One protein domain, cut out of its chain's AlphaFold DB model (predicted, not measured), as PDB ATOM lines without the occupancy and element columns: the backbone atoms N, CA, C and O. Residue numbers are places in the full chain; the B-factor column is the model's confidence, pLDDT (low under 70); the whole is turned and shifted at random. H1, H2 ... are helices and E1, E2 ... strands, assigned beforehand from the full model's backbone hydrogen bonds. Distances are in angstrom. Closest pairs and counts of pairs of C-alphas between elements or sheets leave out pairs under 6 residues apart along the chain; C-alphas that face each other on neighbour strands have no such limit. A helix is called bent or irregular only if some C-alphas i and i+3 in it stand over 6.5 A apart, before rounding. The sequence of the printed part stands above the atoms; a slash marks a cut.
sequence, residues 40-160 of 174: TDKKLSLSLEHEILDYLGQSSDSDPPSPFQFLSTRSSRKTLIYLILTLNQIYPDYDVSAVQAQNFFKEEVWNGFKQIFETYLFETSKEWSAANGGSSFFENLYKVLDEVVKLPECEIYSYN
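This is residues 40 to 160 of the 174 residues of an uncharacterized protein of Aquilegia coerulea (UniProt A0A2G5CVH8). Two helical lobes lie at the two ends of an elongated model, with a small ribbon of two strands, E1 and E2, between them. In one lobe H1 crosses H3, and the short H2 and H4 lie beside them; in the other, looser lobe H5, H6 and H7 lead the chain out and fold it back to the ribbon. The printed part has 121 residues, with seven named helices and two named strands in the order H1 H2 H3 H4 E1 H5 H6 H7 E2; the sheet, E1 - E2, is antiparallel, and the class is mostly helix. The whole is loose, with a radius of gyration of the C-alphas of 18.1 A and spans of 58 by 33 by 26 A.

Find C-alpha 40 at (200.703, -17.956, 73.367); from there H1, residues 40 to 61, runs 34.9 A, irregular with C-alphas 58 and 61 7.5 A apart. Next come H2, residues 66 to 72, only just irregular with C-alphas 67 and 70 6.6 A apart, and H3, residues 74 to 90, 24.7 A long. H4, residues 98 to 103, is irregular, C-alphas 99 and 102 being 7.2 A apart, and E1, residues 104 to 107, follows at once. Look for H5, residues 110 to 120, 15.6 A, from C-alpha 110 at (204.223, -44.666, 54.688), then H6, residues 122 to 131, 14.5 A, and H7, residues 137 to 149, 18.2 A. E2, residues 156 to 159, ends at C-alpha 159 (203.388, -41.018, 69.595).

H1 touches H3 at a steep tilt of 53 degrees, opposite ways, closest at the C-alphas of Ser 45 and Ile 81, 6.2 A. With residues 48 to 52 alone H1 touches H4, about perpendicular at 73 degrees; the C-alphas of Ile 52 and Ala 98 are closest, 5.9 A. H2 and H4 are close but not clearly touching, closest at the C-alphas of Pro 67 and Gln 102, 6.1 A. H3 and E2 are near each other. Between E1 and E2, N 105 and O 158 are within hydrogen-bond range at 2.9 A. H6 touches H7 through residues 137 to 138 of H7 alone, closest at the C-alphas of Ser 125 and Phe 137, 5.3 A. H5 and H6 meet only through their link. Every O i to N i+4 pair is within hydrogen-bond range in H3, H5, H6 and H7, but 15 of 18 in H1, 0 of 3 in H2 and 0 of 2 in H4; O i to N i+3 pairs within range are 3 of 4 in H2 and 2 of 3 in H4.

The two C-alphas farthest apart, Asp 61 and Gly 133, are 60.6 A apart. The printed part has no cut, and no link is long. Residues 89 to 94 stand free. Mean pLDDT of the printed part is 84.1; look for values under 70 at residue 40 and residues 58 to 70.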
ATOM      1  N   THR A  40     200.396 -16.971  72.322       69.00
ATOM      2  CA  THR A  40     200.703 -17.956  73.367       69.00
ATOM      3  C   THR A  40     201.658 -19.046  72.878       69.00
ATOM      4  O   THR A  40     202.657 -19.308  73.548       69.00
ATOM      5  N   ASP A  41     201.437 -19.584  71.674       76.94
ATOM      6  CA  ASP A  41     202.290 -20.616  71.066       76.94
ATOM      7  C   ASP A  41     203.740 -20.152  70.925       76.94
ATOM      8  O   ASP A  41     204.654 -20.941  71.113       76.94
ATOM      9  N   LYS A  42     203.971 -18.860  70.649       81.94
ATOM     10  CA  LYS A  42     205.331 -18.315  70.506       81.94
ATOM     11  C   LYS A  42     206.135 -18.367  71.810       81.94
ATOM     12  O   LYS A  42     207.350 -18.531  71.775       81.94
ATOM     13  N   LYS A  43     205.483 -18.175  72.962       84.62
ATOM     14  CA  LYS A  43     206.161 -18.261  74.264       84.62
ATOM     15  C   LYS A  43     206.474 -19.719  74.595       84.62
ATOM     16  O   LYS A  43     207.594 -20.015  74.993       84.62
ATOM     17  N   LEU A  44     205.500 -20.604  74.384       83.94
ATOM     18  CA  LEU A  44     205.656 -22.039  74.617       83.94
ATOM     19  C   LEU A  44     206.716 -22.647  73.693       83.94
ATOM     20  O   LEU A  44     207.580 -23.370  74.168       83.94
ATOM     21  N   SER A  45     206.740 -22.276  72.410       87.06
ATOM     22  CA  SER A  45     207.744 -22.762  71.458       87.06
ATOM     23  C   SER A  45     209.168 -22.395  71.874       87.06
ATOM     24  O   SER A  45     210.068 -23.213  71.741       87.06
ATOM     25  N   LEU A  46     209.373 -21.173  72.384       87.75
ATOM     26  CA  LEU A  46     210.679 -20.740  72.890       87.75
ATOM     27  C   LEU A  46     211.060 -21.495  74.166       87.75
ATOM     28  O   LEU A  46     212.209 -21.897  74.306       87.75
ATOM     29  N   SER A  47     210.103 -21.702  75.075       89.62
ATOM     30  CA  SER A  47     210.323 -22.476  76.302       89.62
ATOM     31  C   SER A  47     210.754 -23.910  75.988       89.62
ATOM     32  O   SER A  47     211.763 -24.365  76.515       89.62
ATOM     33  N   LEU A  48     210.042 -24.579  75.076       88.81
ATOM     34  CA  LEU A  48     210.360 -25.936  74.629       88.81
ATOM     35  C   LEU A  48     211.713 -25.998  73.907       88.81
ATOM     36  O   LEU A  48     212.463 -26.946  74.096       88.81
ATOM     37  N   GLU A  49     212.063 -24.992  73.097       88.69
ATOM     38  CA  GLU A  49     213.374 -24.947  72.435       88.69
ATOM     39  C   GLU A  49     214.523 -24.868  73.449       88.69
ATOM     40  O   GLU A  49     215.524 -25.563  73.281       88.69
ATOM     41  N   HIS A  50     214.367 -24.070  74.511       88.44
ATOM     42  CA  HIS A  50     215.334 -24.020  75.608       88.44
ATOM     43  C   HIS A  50     215.423 -25.353  76.352       88.44
ATOM     44  O   HIS A  50     216.524 -25.865  76.523       88.44
ATOM     45  N   GLU A  51     214.283 -25.943  76.710       88.06
ATOM     46  CA  GLU A  51     214.228 -27.230  77.406       88.06
ATOM     47  C   GLU A  51     214.946 -28.333  76.608       88.06
ATOM     48  O   GLU A  51     215.821 -29.014  77.137       88.06
ATOM     49  N   ILE A  52     214.672 -28.448  75.301       85.94
ATOM     50  CA  ILE A  52     215.342 -29.415  74.417       85.94
ATOM     51  C   ILE A  52     216.863 -29.197  74.396       85.94
ATOM     52  O   ILE A  52     217.628 -30.161  74.414       85.94
ATOM     53  N   LEU A  53     217.320 -27.944  74.316       84.38
ATOM     54  CA  LEU A  53     218.751 -27.631  74.287       84.38
ATOM     55  C   LEU A  53     219.434 -27.940  75.621       84.38
ATOM     56  O   LEU A  53     220.554 -28.448  75.608       84.38
ATOM     57  N   ASP A  54     218.765 -27.682  76.742       83.62
ATOM     58  CA  ASP A  54     219.274 -28.010  78.071       83.62
ATOM     59  C   ASP A  54     219.404 -29.532  78.244       83.62
ATOM     60  O   ASP A  54     220.436 -30.005  78.726       83.62
ATOM     61  N   TYR A  55     218.425 -30.307  77.764       75.38
ATOM     62  CA  TYR A  55     218.493 -31.773  77.737       75.38
ATOM     63  C   TYR A  55     219.657 -32.296  76.886       75.38
ATOM     64  O   TYR A  55     220.391 -33.185  77.318       75.38
ATOM     65  N   LEU A  56     219.872 -31.722  75.699       74.12
ATOM     66  CA  LEU A  56     220.999 -32.087  74.829       74.12
ATOM     67  C   LEU A  56     222.357 -31.668  75.414       74.12
ATOM     68  O   LEU A  56     223.360 -32.337  75.183       74.12
ATOM     69  N   GLY A  57     222.406 -30.560  76.156       70.81
ATOM     70  CA  GLY A  57     223.624 -30.069  76.805       70.81
ATOM     71  C   GLY A  57     224.054 -30.913  78.007       70.81
ATOM     72  O   GLY A  57     225.249 -31.051  78.256       70.81
ATOM     73  N   GLN A  58     223.101 -31.509  78.728       63.72
ATOM     74  CA  GLN A  58     223.370 -32.367  79.890       63.72
ATOM     75  C   GLN A  58     223.866 -33.770  79.510       63.72
ATOM     76  O   GLN A  58     224.504 -34.429  80.328       63.72
ATOM     77  N   SER A  59     223.642 -34.226  78.272       55.03
ATOM     78  CA  SER A  59     224.106 -35.537  77.803       55.03
ATOM     79  C   SER A  59     225.574 -35.550  77.343       55.03
ATOM     80  O   SER A  59     225.986 -36.499  76.690       55.03
ATOM     81  N   SER A  60     226.388 -34.519  77.603       50.06
ATOM     82  CA  SER A  60     227.757 -34.463  77.050       50.06
ATOM     83  C   SER A  60     228.766 -35.414  77.715       50.06
ATOM     84  O   SER A  60     229.874 -35.538  77.202       50.06
ATOM     85  N   ASP A  61     228.410 -36.069  78.826       53.31
ATOM     86  CA  ASP A  61     229.273 -37.038  79.534       53.31
ATOM     87  C   ASP A  61     228.943 -38.510  79.207       53.31
ATOM     88  O   ASP A  61     229.572 -39.434  79.721       53.31
ATOM     89  N   SER A  62     227.956 -38.775  78.348       56.06
ATOM     90  CA  SER A  62     227.595 -40.125  77.891       56.06
ATOM     91  C   SER A  62     226.951 -40.022  76.517       56.06
ATOM     92  O   SER A  62     226.055 -39.202  76.358       56.06
ATOM     93  N   ASP A  63     227.385 -40.824  75.535       52.78
ATOM     94  CA  ASP A  63     226.798 -40.817  74.186       52.78
ATOM     95  C   ASP A  63     225.262 -40.732  74.278       52.78
ATOM     96  O   ASP A  63     224.657 -41.562  74.971       52.78
ATOM     97  N   PRO A  64     224.619 -39.718  73.661       50.66
ATOM     98  CA  PRO A  64     223.182 -39.550  73.782       50.66
ATOM     99  C   PRO A  64     222.510 -40.846  73.316       50.66
ATOM    100  O   PRO A  64     222.867 -41.356  72.247       50.66
ATOM    101  N   PRO A  65     221.559 -41.404  74.087       53.25
ATOM    102  CA  PRO A  65     220.876 -42.612  73.666       53.25
ATOM    103  C   PRO A  65     220.268 -42.382  72.274       53.25
ATOM    104  O   PRO A  65     219.783 -41.290  71.983       53.25
ATOM    105  N   SER A  66     220.308 -43.410  71.420       53.19
ATOM    106  CA  SER A  66     219.847 -43.419  70.016       53.19
ATOM    107  C   SER A  66     218.589 -42.568  69.699       53.19
ATOM    108  O   SER A  66     218.596 -41.871  68.679       53.19
ATOM    109  N   PRO A  67     217.547 -42.499  70.561       55.50
ATOM    110  CA  PRO A  67     216.382 -41.649  70.325       55.50
ATOM    111  C   PRO A  67     216.675 -40.147  70.347       55.50
ATOM    112  O   PRO A  67     215.857 -39.385  69.884       55.50
ATOM    113  N   PHE A  68     217.799 -39.649  70.855       59.06
ATOM    114  CA  PHE A  68     218.029 -38.199  70.957       59.06
ATOM    115  C   PHE A  68     218.857 -37.632  69.806       59.06
ATOM    116  O   PHE A  68     218.904 -36.416  69.600       59.06
ATOM    117  N   GLN A  69     219.450 -38.496  68.979       60.84
ATOM    118  CA  GLN A  69     220.237 -38.058  67.830       60.84
ATOM    119  C   GLN A  69     219.378 -37.348  66.773       60.84
ATOM    120  O   GLN A  69     219.878 -36.458  66.074       60.84
ATOM    121  N   PHE A  70     218.070 -37.639  66.701       68.38
ATOM    122  CA  PHE A  70     217.170 -36.932  65.788       68.38
ATOM    123  C   PHE A  70     216.989 -35.455  66.165       68.38
ATOM    124  O   PHE A  70     216.745 -34.649  65.271       68.38
ATOM    125  N   LEU A  71     217.193 -35.062  67.429       71.25
ATOM    126  CA  LEU A  71     217.085 -33.672  67.910       71.25
ATOM    127  C   LEU A  71     218.338 -32.820  67.653       71.25
ATOM    128  O   LEU A  71     218.365 -31.623  67.961       71.25
ATOM    129  N   SER A  72     219.371 -33.402  67.043       70.06
ATOM    130  CA  SER A  72     220.604 -32.693  66.682       70.06
ATOM    131  C   SER A  72     220.355 -31.542  65.696       70.06
ATOM    132  O   SER A  72     220.951 -30.465  65.823       70.06
ATOM    133  N   THR A  73     219.424 -31.711  64.750       82.38
ATOM    134  CA  THR A  73     219.115 -30.679  63.752       82.38
ATOM    135  C   THR A  73     218.058 -29.693  64.245       82.38
ATOM    136  O   THR A  73     217.081 -30.049  64.904       82.38
ATOM    137  N   ARG A  74     218.204 -28.422  63.853       84.50
ATOM    138  CA  ARG A  74     217.202 -27.385  64.138       84.50
ATOM    139  C   ARG A  74     215.832 -27.712  63.531       84.50
ATOM    140  O   ARG A  74     214.817 -27.341  64.113       84.50
ATOM    141  N   SER A  75     215.805 -28.381  62.375       84.88
ATOM    142  CA  SER A  75     214.557 -28.765  61.708       84.88
ATOM    143  C   SER A  75     213.777 -29.763  62.556       84.88
ATOM    144  O   SER A  75     212.629 -29.498  62.893       84.88
ATOM    145  N   SER A  76     214.430 -30.836  63.005       84.62
ATOM    146  CA  SER A  76     213.800 -31.858  63.840       84.62
ATOM    147  C   SER A  76     213.306 -31.309  65.178       84.62
ATOM    148  O   SER A  76     212.204 -31.641  65.599       84.62
ATOM    149  N   ARG A  77     214.077 -30.420  65.830       87.75
ATOM    150  CA  ARG A  77     213.625 -29.749  67.065       87.75
ATOM    151  C   ARG A  77     212.358 -28.937  66.829       87.75
ATOM    152  O   ARG A  77     211.433 -28.982  67.629       87.75
ATOM    153  N   LYS A  78     212.296 -28.217  65.708       88.62
ATOM    154  CA  LYS A  78     211.114 -27.443  65.330       88.62
ATOM    155  C   LYS A  78     209.907 -28.345  65.052       88.62
ATOM    156  O   LYS A  78     208.808 -28.001  65.477       88.62
ATOM    157  N   THR A  79     210.110 -29.484  64.389       90.12
ATOM    158  CA  THR A  79     209.065 -30.496  64.184       90.12
ATOM    159  C   THR A  79     208.559 -31.041  65.519       90.12
ATOM    160  O   THR A  79     207.356 -31.002  65.752       90.12
ATOM    161  N   LEU A  80     209.450 -31.433  66.437       89.31
ATOM    162  CA  LEU A  80     209.066 -31.893  67.778       89.31
ATOM    163  C   LEU A  80     208.241 -30.840  68.530       89.31
ATOM    164  O   LEU A  80     207.199 -31.161  69.091       89.31
ATOM    165  N   ILE A  81     208.664 -29.573  68.502       90.31
ATOM    166  CA  ILE A  81     207.907 -28.476  69.124       90.31
ATOM    167  C   ILE A  81     206.490 -28.401  68.545       90.31
ATOM    168  O   ILE A  81     205.533 -28.217  69.293       90.31
ATOM    169  N   TYR A  82     206.322 -28.555  67.229       91.19
ATOM    170  CA  TYR A  82     204.990 -28.575  66.622       91.19
ATOM    171  C   TYR A  82     204.164 -29.793  67.032       91.19
ATOM    172  O   TYR A  82     202.965 -29.633  67.254       91.19
ATOM    173  N   LEU A  83     204.775 -30.970  67.178       91.62
ATOM    174  CA  LEU A  83     204.089 -32.163  67.677       91.62
ATOM    175  C   LEU A  83     203.600 -31.947  69.117       91.62
ATOM    176  O   LEU A  83     202.405 -32.078  69.370       91.62
ATOM    177  N   ILE A  84     204.469 -31.487  70.023       90.25
ATOM    178  CA  ILE A  84     204.120 -31.182  71.424       90.25
ATOM    179  C   ILE A  84     203.005 -30.133  71.502       90.25
ATOM    180  O   ILE A  84     201.995 -30.331  72.172       90.25
ATOM    181  N   LEU A  85     203.136 -29.025  70.762       89.69
ATOM    182  CA  LEU A  85     202.104 -27.985  70.721       89.69
ATOM    183  C   LEU A  85     200.778 -28.486  70.135       89.69
ATOM    184  O   LEU A  85     199.744 -27.870  70.390       89.69
ATOM    185  N   THR A  86     200.801 -29.538  69.316       90.94
ATOM    186  CA  THR A  86     199.585 -30.183  68.810       90.94
ATOM    187  C   THR A  86     198.942 -31.017  69.910       90.94
ATOM    188  O   THR A  86     197.760 -30.821  70.172       90.94
ATOM    189  N   LEU A  87     199.705 -31.851  70.626       89.00
ATOM    190  CA  LEU A  87     199.164 -32.650  71.734       89.00
ATOM    191  C   LEU A  87     198.581 -31.767  72.849       89.00
ATOM    192  O   LEU A  87     197.447 -31.997  73.258       89.00
ATOM    193  N   ASN A  88     199.267 -30.686  73.235       88.00
ATOM    194  CA  ASN A  88     198.775 -29.722  74.236       88.00
ATOM    195  C   ASN A  88     197.510 -28.964  73.795       88.00
ATOM    196  O   ASN A  88     196.841 -28.333  74.609       88.00
ATOM    197  N   GLN A  89     197.189 -28.956  72.497       87.31
ATOM    198  CA  GLN A  89     195.924 -28.404  72.001       87.31
ATOM    199  C   GLN A  89     194.808 -29.444  71.998       87.31
ATOM    200  O   GLN A  89     193.663 -29.079  72.254       87.31
ATOM    201  N   ILE A  90     195.136 -30.710  71.727       86.94
ATOM    202  CA  ILE A  90     194.181 -31.822  71.781       86.94
ATOM    203  C   ILE A  90     193.780 -32.095  73.242       86.94
ATOM    204  O   ILE A  90     192.597 -32.273  73.520       86.94
ATOM    205  N   TYR A  91     194.738 -32.031  74.174       83.44
ATOM    206  CA  TYR A  91     194.530 -32.230  75.612       83.44
ATOM    207  C   TYR A  91     195.094 -31.059  76.429       83.44
ATOM    208  O   TYR A  91     196.203 -31.146  76.948       83.44
ATOM    209  N   PRO A  92     194.342 -29.954  76.584       82.38
ATOM    210  CA  PRO A  92     194.803 -28.775  77.324       82.38
ATOM    211  C   PRO A  92     195.111 -29.024  78.806       82.38
ATOM    212  O   PRO A  92     195.855 -28.254  79.409       82.38
ATOM    213  N   ASP A  93     194.524 -30.075  79.384       81.44
ATOM    214  CA  ASP A  93     194.698 -30.452  80.788       81.44
ATOM    215  C   ASP A  93     195.923 -31.360  81.017       81.44
ATOM    216  O   ASP A  93     196.267 -31.650  82.162       81.44
ATOM    217  N   TYR A  94     196.590 -31.798  79.942       79.06
ATOM    218  CA  TYR A  94     197.799 -32.612  79.995       79.06
ATOM    219  C   TYR A  94     198.993 -31.813  79.477       79.06
ATOM    220  O   TYR A  94     199.026 -31.398  78.320       79.06
ATOM    221  N   ASP A  95     199.972 -31.577  80.348       78.94
ATOM    222  CA  ASP A  95     201.163 -30.803  80.004       78.94
ATOM    223  C   ASP A  95     202.211 -31.707  79.349       78.94
ATOM    224  O   ASP A  95     203.051 -32.308  80.025       78.94
ATOM    225  N   VAL A  96     202.147 -31.825  78.020       80.19
ATOM    226  CA  VAL A  96     203.206 -32.473  77.250       80.19
ATOM    227  C   VAL A  96     204.417 -31.544  77.199       80.19
ATOM    228  O   VAL A  96     204.337 -30.421  76.689       80.19
ATOM    229  N   SER A  97     205.553 -32.032  77.693       80.75
ATOM    230  CA  SER A  97     206.826 -31.297  77.791       80.75
ATOM    231  C   SER A  97     207.908 -31.898  76.891       80.75
ATOM    232  O   SER A  97     207.708 -32.944  76.262       80.75
ATOM    233  N   ALA A  98     209.083 -31.261  76.807       77.81
ATOM    234  CA  ALA A  98     210.174 -31.794  75.988       77.81
ATOM    235  C   ALA A  98     210.742 -33.115  76.536       77.81
ATOM    236  O   ALA A  98     211.333 -33.879  75.774       77.81
ATOM    237  N   VAL A  99     210.522 -33.428  77.816       74.19
ATOM    238  CA  VAL A  99     210.937 -34.698  78.442       74.19
ATOM    239  C   VAL A  99     210.312 -35.916  77.757       74.19
ATOM    240  O   VAL A  99     210.932 -36.972  77.657       74.19
ATOM    241  N   GLN A 100     209.097 -35.771  77.224       77.25
ATOM    242  CA  GLN A 100     208.384 -36.842  76.523       77.25
ATOM    243  C   GLN A 100     208.781 -36.951  75.044       77.25
ATOM    244  O   GLN A 100     208.168 -37.714  74.300       77.25
ATOM    245  N   ALA A 101     209.825 -36.237  74.599       77.25
ATOM    246  CA  ALA A 101     210.361 -36.337  73.240       77.25
ATOM    247  C   ALA A 101     210.687 -37.779  72.826       77.25
ATOM    248  O   ALA A 101     210.527 -38.138  71.664       77.25
ATOM    249  N   GLN A 102     211.118 -38.598  73.784       77.19
ATOM    250  CA  GLN A 102     211.439 -40.012  73.592       77.19
ATOM    251  C   GLN A 102     210.235 -40.885  73.201       77.19
ATOM    252  O   GLN A 102     210.436 -41.958  72.645       77.19
ATOM    253  N   ASN A 103     209.005 -40.418  73.447       83.69
ATOM    254  CA  ASN A 103     207.774 -41.120  73.079       83.69
ATOM    255  C   ASN A 103     207.389 -40.866  71.608       83.69
ATOM    256  O   ASN A 103     206.416 -41.441  71.120       83.69
ATOM    257  N   PHE A 104     208.105 -39.977  70.907       86.62
ATOM    258  CA  PHE A 104     207.891 -39.703  69.489       86.62
ATOM    259  C   PHE A 104     208.869 -40.491  68.626       86.62
ATOM    260  O   PHE A 104     210.087 -40.364  68.759       86.62
ATOM    261  N   PHE A 105     208.327 -41.216  67.656       84.31
ATOM    262  CA  PHE A 105     209.103 -42.006  66.713       84.31
ATOM    263  C   PHE A 105     208.841 -41.505  65.299       84.31
ATOM    264  O   PHE A 105     207.697 -41.309  64.894       84.31
ATOM    265  N   LYS A 106     209.914 -41.248  64.544       85.88
ATOM    266  CA  LYS A 106     209.802 -40.915  63.124       85.88
ATOM    267  C   LYS A 106     209.602 -42.208  62.342       85.88
ATOM    268  O   LYS A 106     210.461 -43.082  62.382       85.88
ATOM    269  N   GLU A 107     208.509 -42.291  61.599       83.50
ATOM    270  CA  GLU A 107     208.251 -43.409  60.699       83.50
ATOM    271  C   GLU A 107     209.056 -43.215  59.410       83.50
ATOM    272  O   GLU A 107     208.994 -42.160  58.770       83.50
ATOM    273  N   GLU A 108     209.830 -44.226  59.011       73.44
ATOM    274  CA  GLU A 108     210.693 -44.120  57.827       73.44
ATOM    275  C   GLU A 108     209.905 -44.194  56.514       73.44
ATOM    276  O   GLU A 108     210.303 -43.591  55.515       73.44
ATOM    277  N   VAL A 109     208.783 -44.926  56.496       78.69
ATOM    278  CA  VAL A 109     207.992 -45.168  55.283       78.69
ATOM    279  C   VAL A 109     206.489 -45.223  55.560       78.69
ATOM    280  O   VAL A 109     206.025 -45.933  56.448       78.69
ATOM    281  N   TRP A 110     205.696 -44.575  54.695       83.94
ATOM    282  CA  TRP A 110     204.223 -44.666  54.688       83.94
ATOM    283  C   TRP A 110     203.706 -46.112  54.605       83.94
ATOM    284  O   TRP A 110     202.614 -46.431  55.068       83.94
ATOM    285  N   ASN A 111     204.506 -47.019  54.036       86.06
ATOM    286  CA  ASN A 111     204.146 -48.427  53.934       86.06
ATOM    287  C   ASN A 111     203.988 -49.108  55.307       86.06
ATOM    288  O   ASN A 111     203.159 -50.004  55.426       86.06
ATOM    289  N   GLY A 112     204.732 -48.674  56.332       86.31
ATOM    290  CA  GLY A 112     204.564 -49.182  57.699       86.31
ATOM    291  C   GLY A 112     203.184 -48.829  58.253       86.31
ATOM    292  O   GLY A 112     202.437 -49.713  58.669       86.31
ATOM    293  N   PHE A 113     202.787 -47.558  58.123       88.19
ATOM    294  CA  PHE A 113     201.433 -47.111  58.457       88.19
ATOM    295  C   PHE A 113     200.365 -47.901  57.693       88.19
ATOM    296  O   PHE A 113     199.394 -48.359  58.291       88.19
ATOM    297  N   LYS A 114     200.556 -48.116  56.385       90.75
ATOM    298  CA  LYS A 114     199.626 -48.901  55.567       90.75
ATOM    299  C   LYS A 114     199.443 -50.325  56.103       90.75
ATOM    300  O   LYS A 114     198.310 -50.777  56.216       90.75
ATOM    301  N   GLN A 115     200.526 -51.013  56.462       91.06
ATOM    302  CA  GLN A 115     200.453 -52.374  57.005       91.06
ATOM    303  C   GLN A 115     199.717 -52.424  58.348       91.06
ATOM    304  O   GLN A 115     198.885 -53.306  58.555       91.06
ATOM    305  N   ILE A 116     199.989 -51.466  59.239       90.56
ATOM    306  CA  ILE A 116     199.276 -51.322  60.517       90.56
ATOM    307  C   ILE A 116     197.786 -51.090  60.246       90.56
ATOM    308  O   ILE A 116     196.943 -51.813  60.772       90.56
ATOM    309  N   PHE A 117     197.456 -50.149  59.364       92.69
ATOM    310  CA  PHE A 117     196.079 -49.852  58.985       92.69
ATOM    311  C   PHE A 117     195.351 -51.088  58.443       92.69
ATOM    312  O   PHE A 117     194.270 -51.426  58.915       92.69
ATOM    313  N   GLU A 118     195.942 -51.787  57.474       92.56
ATOM    314  CA  GLU A 118     195.339 -52.975  56.858       92.56
ATOM    315  C   GLU A 118     195.166 -54.125  57.854       92.56
ATOM    316  O   GLU A 118     194.222 -54.899  57.721       92.56
ATOM    317  N   THR A 119     196.043 -54.226  58.857       92.56
ATOM    318  CA  THR A 119     195.983 -55.274  59.883       92.56
ATOM    319  C   THR A 119     194.922 -54.968  60.940       92.56
ATOM    320  O   THR A 119     194.052 -55.799  61.193       92.56
ATOM    321  N   TYR A 120     194.967 -53.780  61.546       90.50
ATOM    322  CA  TYR A 120     194.125 -53.438  62.698       90.50
ATOM    323  C   TYR A 120     192.756 -52.870  62.308       90.50
ATOM    324  O   TYR A 120     191.784 -53.050  63.036       90.50
ATOM    325  N   LEU A 121     192.636 -52.228  61.141       92.38
ATOM    326  CA  LEU A 121     191.380 -51.659  60.635       92.38
ATOM    327  C   LEU A 121     190.786 -52.489  59.489       92.38
ATOM    328  O   LEU A 121     190.036 -51.971  58.656       92.38
ATOM    329  N   PHE A 122     191.094 -53.787  59.440       91.88
ATOM    330  CA  PHE A 122     190.577 -54.702  58.423       91.88
ATOM    331  C   PHE A 122     189.045 -54.780  58.430       91.88
ATOM    332  O   PHE A 122     188.400 -54.561  57.404       91.88
ATOM    333  N   GLU A 123     188.447 -55.049  59.593       91.56
ATOM    334  CA  GLU A 123     186.989 -55.157  59.722       91.56
ATOM    335  C   GLU A 123     186.302 -53.796  59.532       91.56
ATOM    336  O   GLU A 123     185.302 -53.706  58.822       91.56
ATOM    337  N   THR A 124     186.904 -52.706  60.024       92.31
ATOM    338  CA  THR A 124     186.477 -51.330  59.711       92.31
ATOM    339  C   THR A 124     186.431 -51.075  58.208       92.31
ATOM    340  O   THR A 124     185.483 -50.488  57.691       92.31
ATOM    341  N   SER A 125     187.449 -51.537  57.481       94.19
ATOM    342  CA  SER A 125     187.528 -51.360  56.032       94.19
ATOM    343  C   SER A 125     186.438 -52.144  55.298       94.19
ATOM    344  O   SER A 125     185.931 -51.664  54.282       94.19
ATOM    345  N   LYS A 126     186.029 -53.311  55.813       92.88
ATOM    346  CA  LYS A 126     184.873 -54.051  55.282       92.88
ATOM    347  C   LYS A 126     183.565 -53.307  55.516       92.88
ATOM    348  O   LYS A 126     182.783 -53.187  54.575       92.88
ATOM    349  N   GLU A 127     183.351 -52.787  56.723       92.50
ATOM    350  CA  GLU A 127     182.137 -52.037  57.063       92.50
ATOM    351  C   GLU A 127     182.011 -50.776  56.199       92.50
ATOM    352  O   GLU A 127     180.966 -50.513  55.600       92.50
ATOM    353  N   TRP A 128     183.119 -50.050  56.018       93.44
ATOM    354  CA  TRP A 128     183.175 -48.925  55.088       93.44
ATOM    355  C   TRP A 128     182.798 -49.349  53.670       93.44
ATOM    356  O   TRP A 128     181.985 -48.690  53.023       93.44
ATOM    357  N   SER A 129     183.396 -50.436  53.178       94.75
ATOM    358  CA  SER A 129     183.166 -50.938  51.825       94.75
ATOM    359  C   SER A 129     181.695 -51.309  51.610       94.75
ATOM    360  O   SER A 129     181.111 -50.926  50.595       94.75
ATOM    361  N   ALA A 130     181.059 -51.959  52.588       92.81
ATOM    362  CA  ALA A 130     179.635 -52.287  52.553       92.81
ATOM    363  C   ALA A 130     178.745 -51.031  52.520       92.81
ATOM    364  O   ALA A 130     177.825 -50.951  51.704       92.81
ATOM    365  N   ALA A 131     179.050 -50.028  53.348       90.56
ATOM    366  CA  ALA A 131     178.292 -48.778  53.417       90.56
ATOM    367  C   ALA A 131     178.510 -47.855  52.200       90.56
ATOM    368  O   ALA A 131     177.624 -47.079  51.842       90.56
ATOM    369  N   ASN A 132     179.670 -47.944  51.542       91.75
ATOM    370  CA  ASN A 132     180.102 -47.024  50.484       91.75
ATOM    371  C   ASN A 132     180.310 -47.724  49.129       91.75
ATOM    372  O   ASN A 132     181.228 -47.377  48.379       91.75
ATOM    373  N   GLY A 133     179.479 -48.723  48.814       91.81
ATOM    374  CA  GLY A 133     179.375 -49.302  47.469       91.81
ATOM    375  C   GLY A 133     180.648 -49.984  46.957       91.81
ATOM    376  O   GLY A 133     180.950 -49.910  45.769       91.81
ATOM    377  N   GLY A 134     181.411 -50.622  47.843       92.44
ATOM    378  CA  GLY A 134     182.639 -51.338  47.506       92.44
ATOM    379  C   GLY A 134     183.910 -50.485  47.541       92.44
ATOM    380  O   GLY A 134     184.986 -50.995  47.234       92.44
ATOM    381  N   SER A 135     183.825 -49.199  47.900       93.88
ATOM    382  CA  SER A 135     185.011 -48.334  47.946       93.88
ATOM    383  C   SER A 135     185.997 -48.743  49.049       93.88
ATOM    384  O   SER A 135     185.610 -49.271  50.092       93.88
ATOM    385  N   SER A 136     187.291 -48.512  48.811       95.69
ATOM    386  CA  SER A 136     188.345 -48.769  49.799       95.69
ATOM    387  C   SER A 136     188.416 -47.632  50.815       95.69
ATOM    388  O   SER A 136     188.574 -46.468  50.433       95.69
ATOM    389  N   PHE A 137     188.346 -47.977  52.104       95.19
ATOM    390  CA  PHE A 137     188.491 -47.005  53.187       95.19
ATOM    391  C   PHE A 137     189.881 -46.364  53.180       95.19
ATOM    392  O   PHE A 137     190.001 -45.143  53.250       95.19
ATOM    393  N   PHE A 138     190.925 -47.180  53.011       94.88
ATOM    394  CA  PHE A 138     192.307 -46.706  52.975       94.88
ATOM    395  C   PHE A 138     192.551 -45.699  51.846       94.88
ATOM    396  O   PHE A 138     193.146 -44.653  52.075       94.88
ATOM    397  N   GLU A 139     192.055 -45.976  50.637       95.31
ATOM    398  CA  GLU A 139     192.236 -45.077  49.489       95.31
ATOM    399  C   GLU A 139     191.487 -43.754  49.689       95.31
ATOM    400  O   GLU A 139     191.986 -42.687  49.328       95.31
ATOM    401  N   ASN A 140     190.296 -43.807  50.300       95.25
ATOM    402  CA  ASN A 140     189.551 -42.602  50.654       95.25
ATOM    403  C   ASN A 140     190.318 -41.762  51.684       95.25
ATOM    404  O   ASN A 140     190.527 -40.568  51.466       95.25
ATOM    405  N   LEU A 141     190.800 -42.402  52.753       95.38
ATOM    406  CA  LEU A 141     191.601 -41.757  53.785       95.38
ATOM    407  C   LEU A 141     192.872 -41.132  53.199       95.38
ATOM    408  O   LEU A 141     193.129 -39.953  53.430       95.38
ATOM    409  N   TYR A 142     193.634 -41.891  52.409       95.12
ATOM    410  CA  TYR A 142     194.853 -41.416  51.755       95.12
ATOM    411  C   TYR A 142     194.579 -40.164  50.925       95.12
ATOM    412  O   TYR A 142     195.267 -39.155  51.078       95.12
ATOM    413  N   LYS A 143     193.539 -40.203  50.083       95.88
ATOM    414  CA  LYS A 143     193.156 -39.074  49.235       95.88
ATOM    415  C   LYS A 143     192.823 -37.833  50.060       95.88
ATOM    416  O   LYS A 143     193.304 -36.749  49.746       95.88
ATOM    417  N   VAL A 144     192.016 -37.984  51.109       96.25
ATOM    418  CA  VAL A 144     191.634 -36.858  51.968       96.25
ATOM    419  C   VAL A 144     192.856 -36.275  52.682       96.25
ATOM    420  O   VAL A 144     193.016 -35.057  52.711       96.25
ATOM    421  N   LEU A 145     193.749 -37.115  53.214       95.50
ATOM    422  CA  LEU A 145     194.986 -36.646  53.840       95.50
ATOM    423  C   LEU A 145     195.880 -35.905  52.833       95.50
ATOM    424  O   LEU A 145     196.359 -34.812  53.130       95.50
ATOM    425  N   ASP A 146     196.059 -36.441  51.627       95.94
ATOM    426  CA  ASP A 146     196.892 -35.824  50.589       95.94
ATOM    427  C   ASP A 146     196.341 -34.477  50.078       95.94
ATOM    428  O   ASP A 146     197.088 -33.536  49.770       95.94
ATOM    429  N   GLU A 147     195.017 -34.329  50.045       95.69
ATOM    430  CA  GLU A 147     194.370 -33.049  49.759       95.69
ATOM    431  C   GLU A 147     194.692 -31.994  50.828       95.69
ATOM    432  O   GLU A 147     194.920 -30.834  50.472       95.69
ATOM    433  N   VAL A 148     194.774 -32.390  52.103       95.19
ATOM    434  CA  VAL A 148     194.992 -31.479  53.239       95.19
ATOM    435  C   VAL A 148     196.467 -31.137  53.457       95.19
ATOM    436  O   VAL A 148     196.780 -29.964  53.663       95.19
ATOM    437  N   VAL A 149     197.366 -32.128  53.435       93.44
ATOM    438  CA  VAL A 149     198.771 -31.944  53.857       93.44
ATOM    439  C   VAL A 149     199.821 -32.227  52.786       93.44
ATOM    440  O   VAL A 149     200.985 -31.947  53.044       93.44
ATOM    441  N   LYS A 150     199.448 -32.714  51.591       95.00
ATOM    442  CA  LYS A 150     200.399 -33.209  50.571       95.00
ATOM    443  C   LYS A 150     201.277 -34.312  51.151       95.00
ATOM    444  O   LYS A 150     202.433 -34.121  51.516       95.00
ATOM    445  N   LEU A 151     200.686 -35.492  51.272       91.88
ATOM    446  CA  LEU A 151     201.223 -36.600  52.048       91.88
ATOM    447  C   LEU A 151     202.613 -37.084  51.571       91.88
ATOM    448  O   LEU A 151     203.441 -37.376  52.432       91.88
ATOM    449  N   PRO A 152     202.943 -37.098  50.259       91.75
ATOM    450  CA  PRO A 152     204.297 -37.405  49.786       91.75
ATOM    451  C   PRO A 152     205.386 -36.428  50.253       91.75
ATOM    452  O   PRO A 152     206.565 -36.764  50.199       91.75
ATOM    453  N   GLU A 153     205.007 -35.223  50.684       93.00
ATOM    454  CA  GLU A 153     205.919 -34.186  51.183       93.00
ATOM    455  C   GLU A 153     205.984 -34.157  52.721       93.00
ATOM    456  O   GLU A 153     206.678 -33.319  53.301       93.00
ATOM    457  N   CYS A 154     205.263 -35.056  53.397       91.38
ATOM    458  CA  CYS A 154     205.162 -35.079  54.851       91.38
ATOM    459  C   CYS A 154     206.241 -35.943  55.512       91.38
ATOM    460  O   CYS A 154     206.641 -36.993  55.014       91.38
ATOM    461  N   GLU A 155     206.637 -35.529  56.714       89.81
ATOM    462  CA  GLU A 155     207.276 -36.411  57.685       89.81
ATOM    463  C   GLU A 155     206.188 -37.035  58.568       89.81
ATOM    464  O   GLU A 155     205.281 -36.335  59.021       89.81
ATOM    465  N   ILE A 156     206.272 -38.343  58.806       90.00
ATOM    466  CA  ILE A 156     205.276 -39.094  59.573       90.00
ATOM    467  C   ILE A 156     205.880 -39.450  60.926       90.00
ATOM    468  O   ILE A 156     207.036 -39.866  61.009       90.00
ATOM    469  N   TYR A 157     205.088 -39.280  61.979       89.69
ATOM    470  CA  TYR A 157     205.488 -39.571  63.346       89.69
ATOM    471  C   TYR A 157     204.394 -40.355  64.061       89.69
ATOM    472  O   TYR A 157     203.209 -40.092  63.849       89.69
ATOM    473  N   SER A 158     204.803 -41.269  64.933       89.00
ATOM    474  CA  SER A 158     203.949 -41.928  65.917       89.00
ATOM    475  C   SER A 158     204.271 -41.403  67.319       89.00
ATOM    476  O   SER A 158     205.406 -41.018  67.610       89.00
ATOM    477  N   TYR A 159     203.250 -41.328  68.174       88.69
ATOM    478  CA  TYR A 159     203.388 -41.018  69.595       88.69
ATOM    479  C   TYR A 159     202.956 -42.249  70.385       88.69
ATOM    480  O   TYR A 159     201.803 -42.660  70.278       88.69
ATOM    481  N   ASN A 160     203.887 -42.845  71.124       85.19
ATOM    482  CA  ASN A 160     203.651 -44.046  71.919       85.19
ATOM    483  C   ASN A 160     204.179 -43.816  73.343       85.19
ATOM    484  O   ASN A 160     205.381 -43.967  73.577       85.19
TER     485      ASN A 160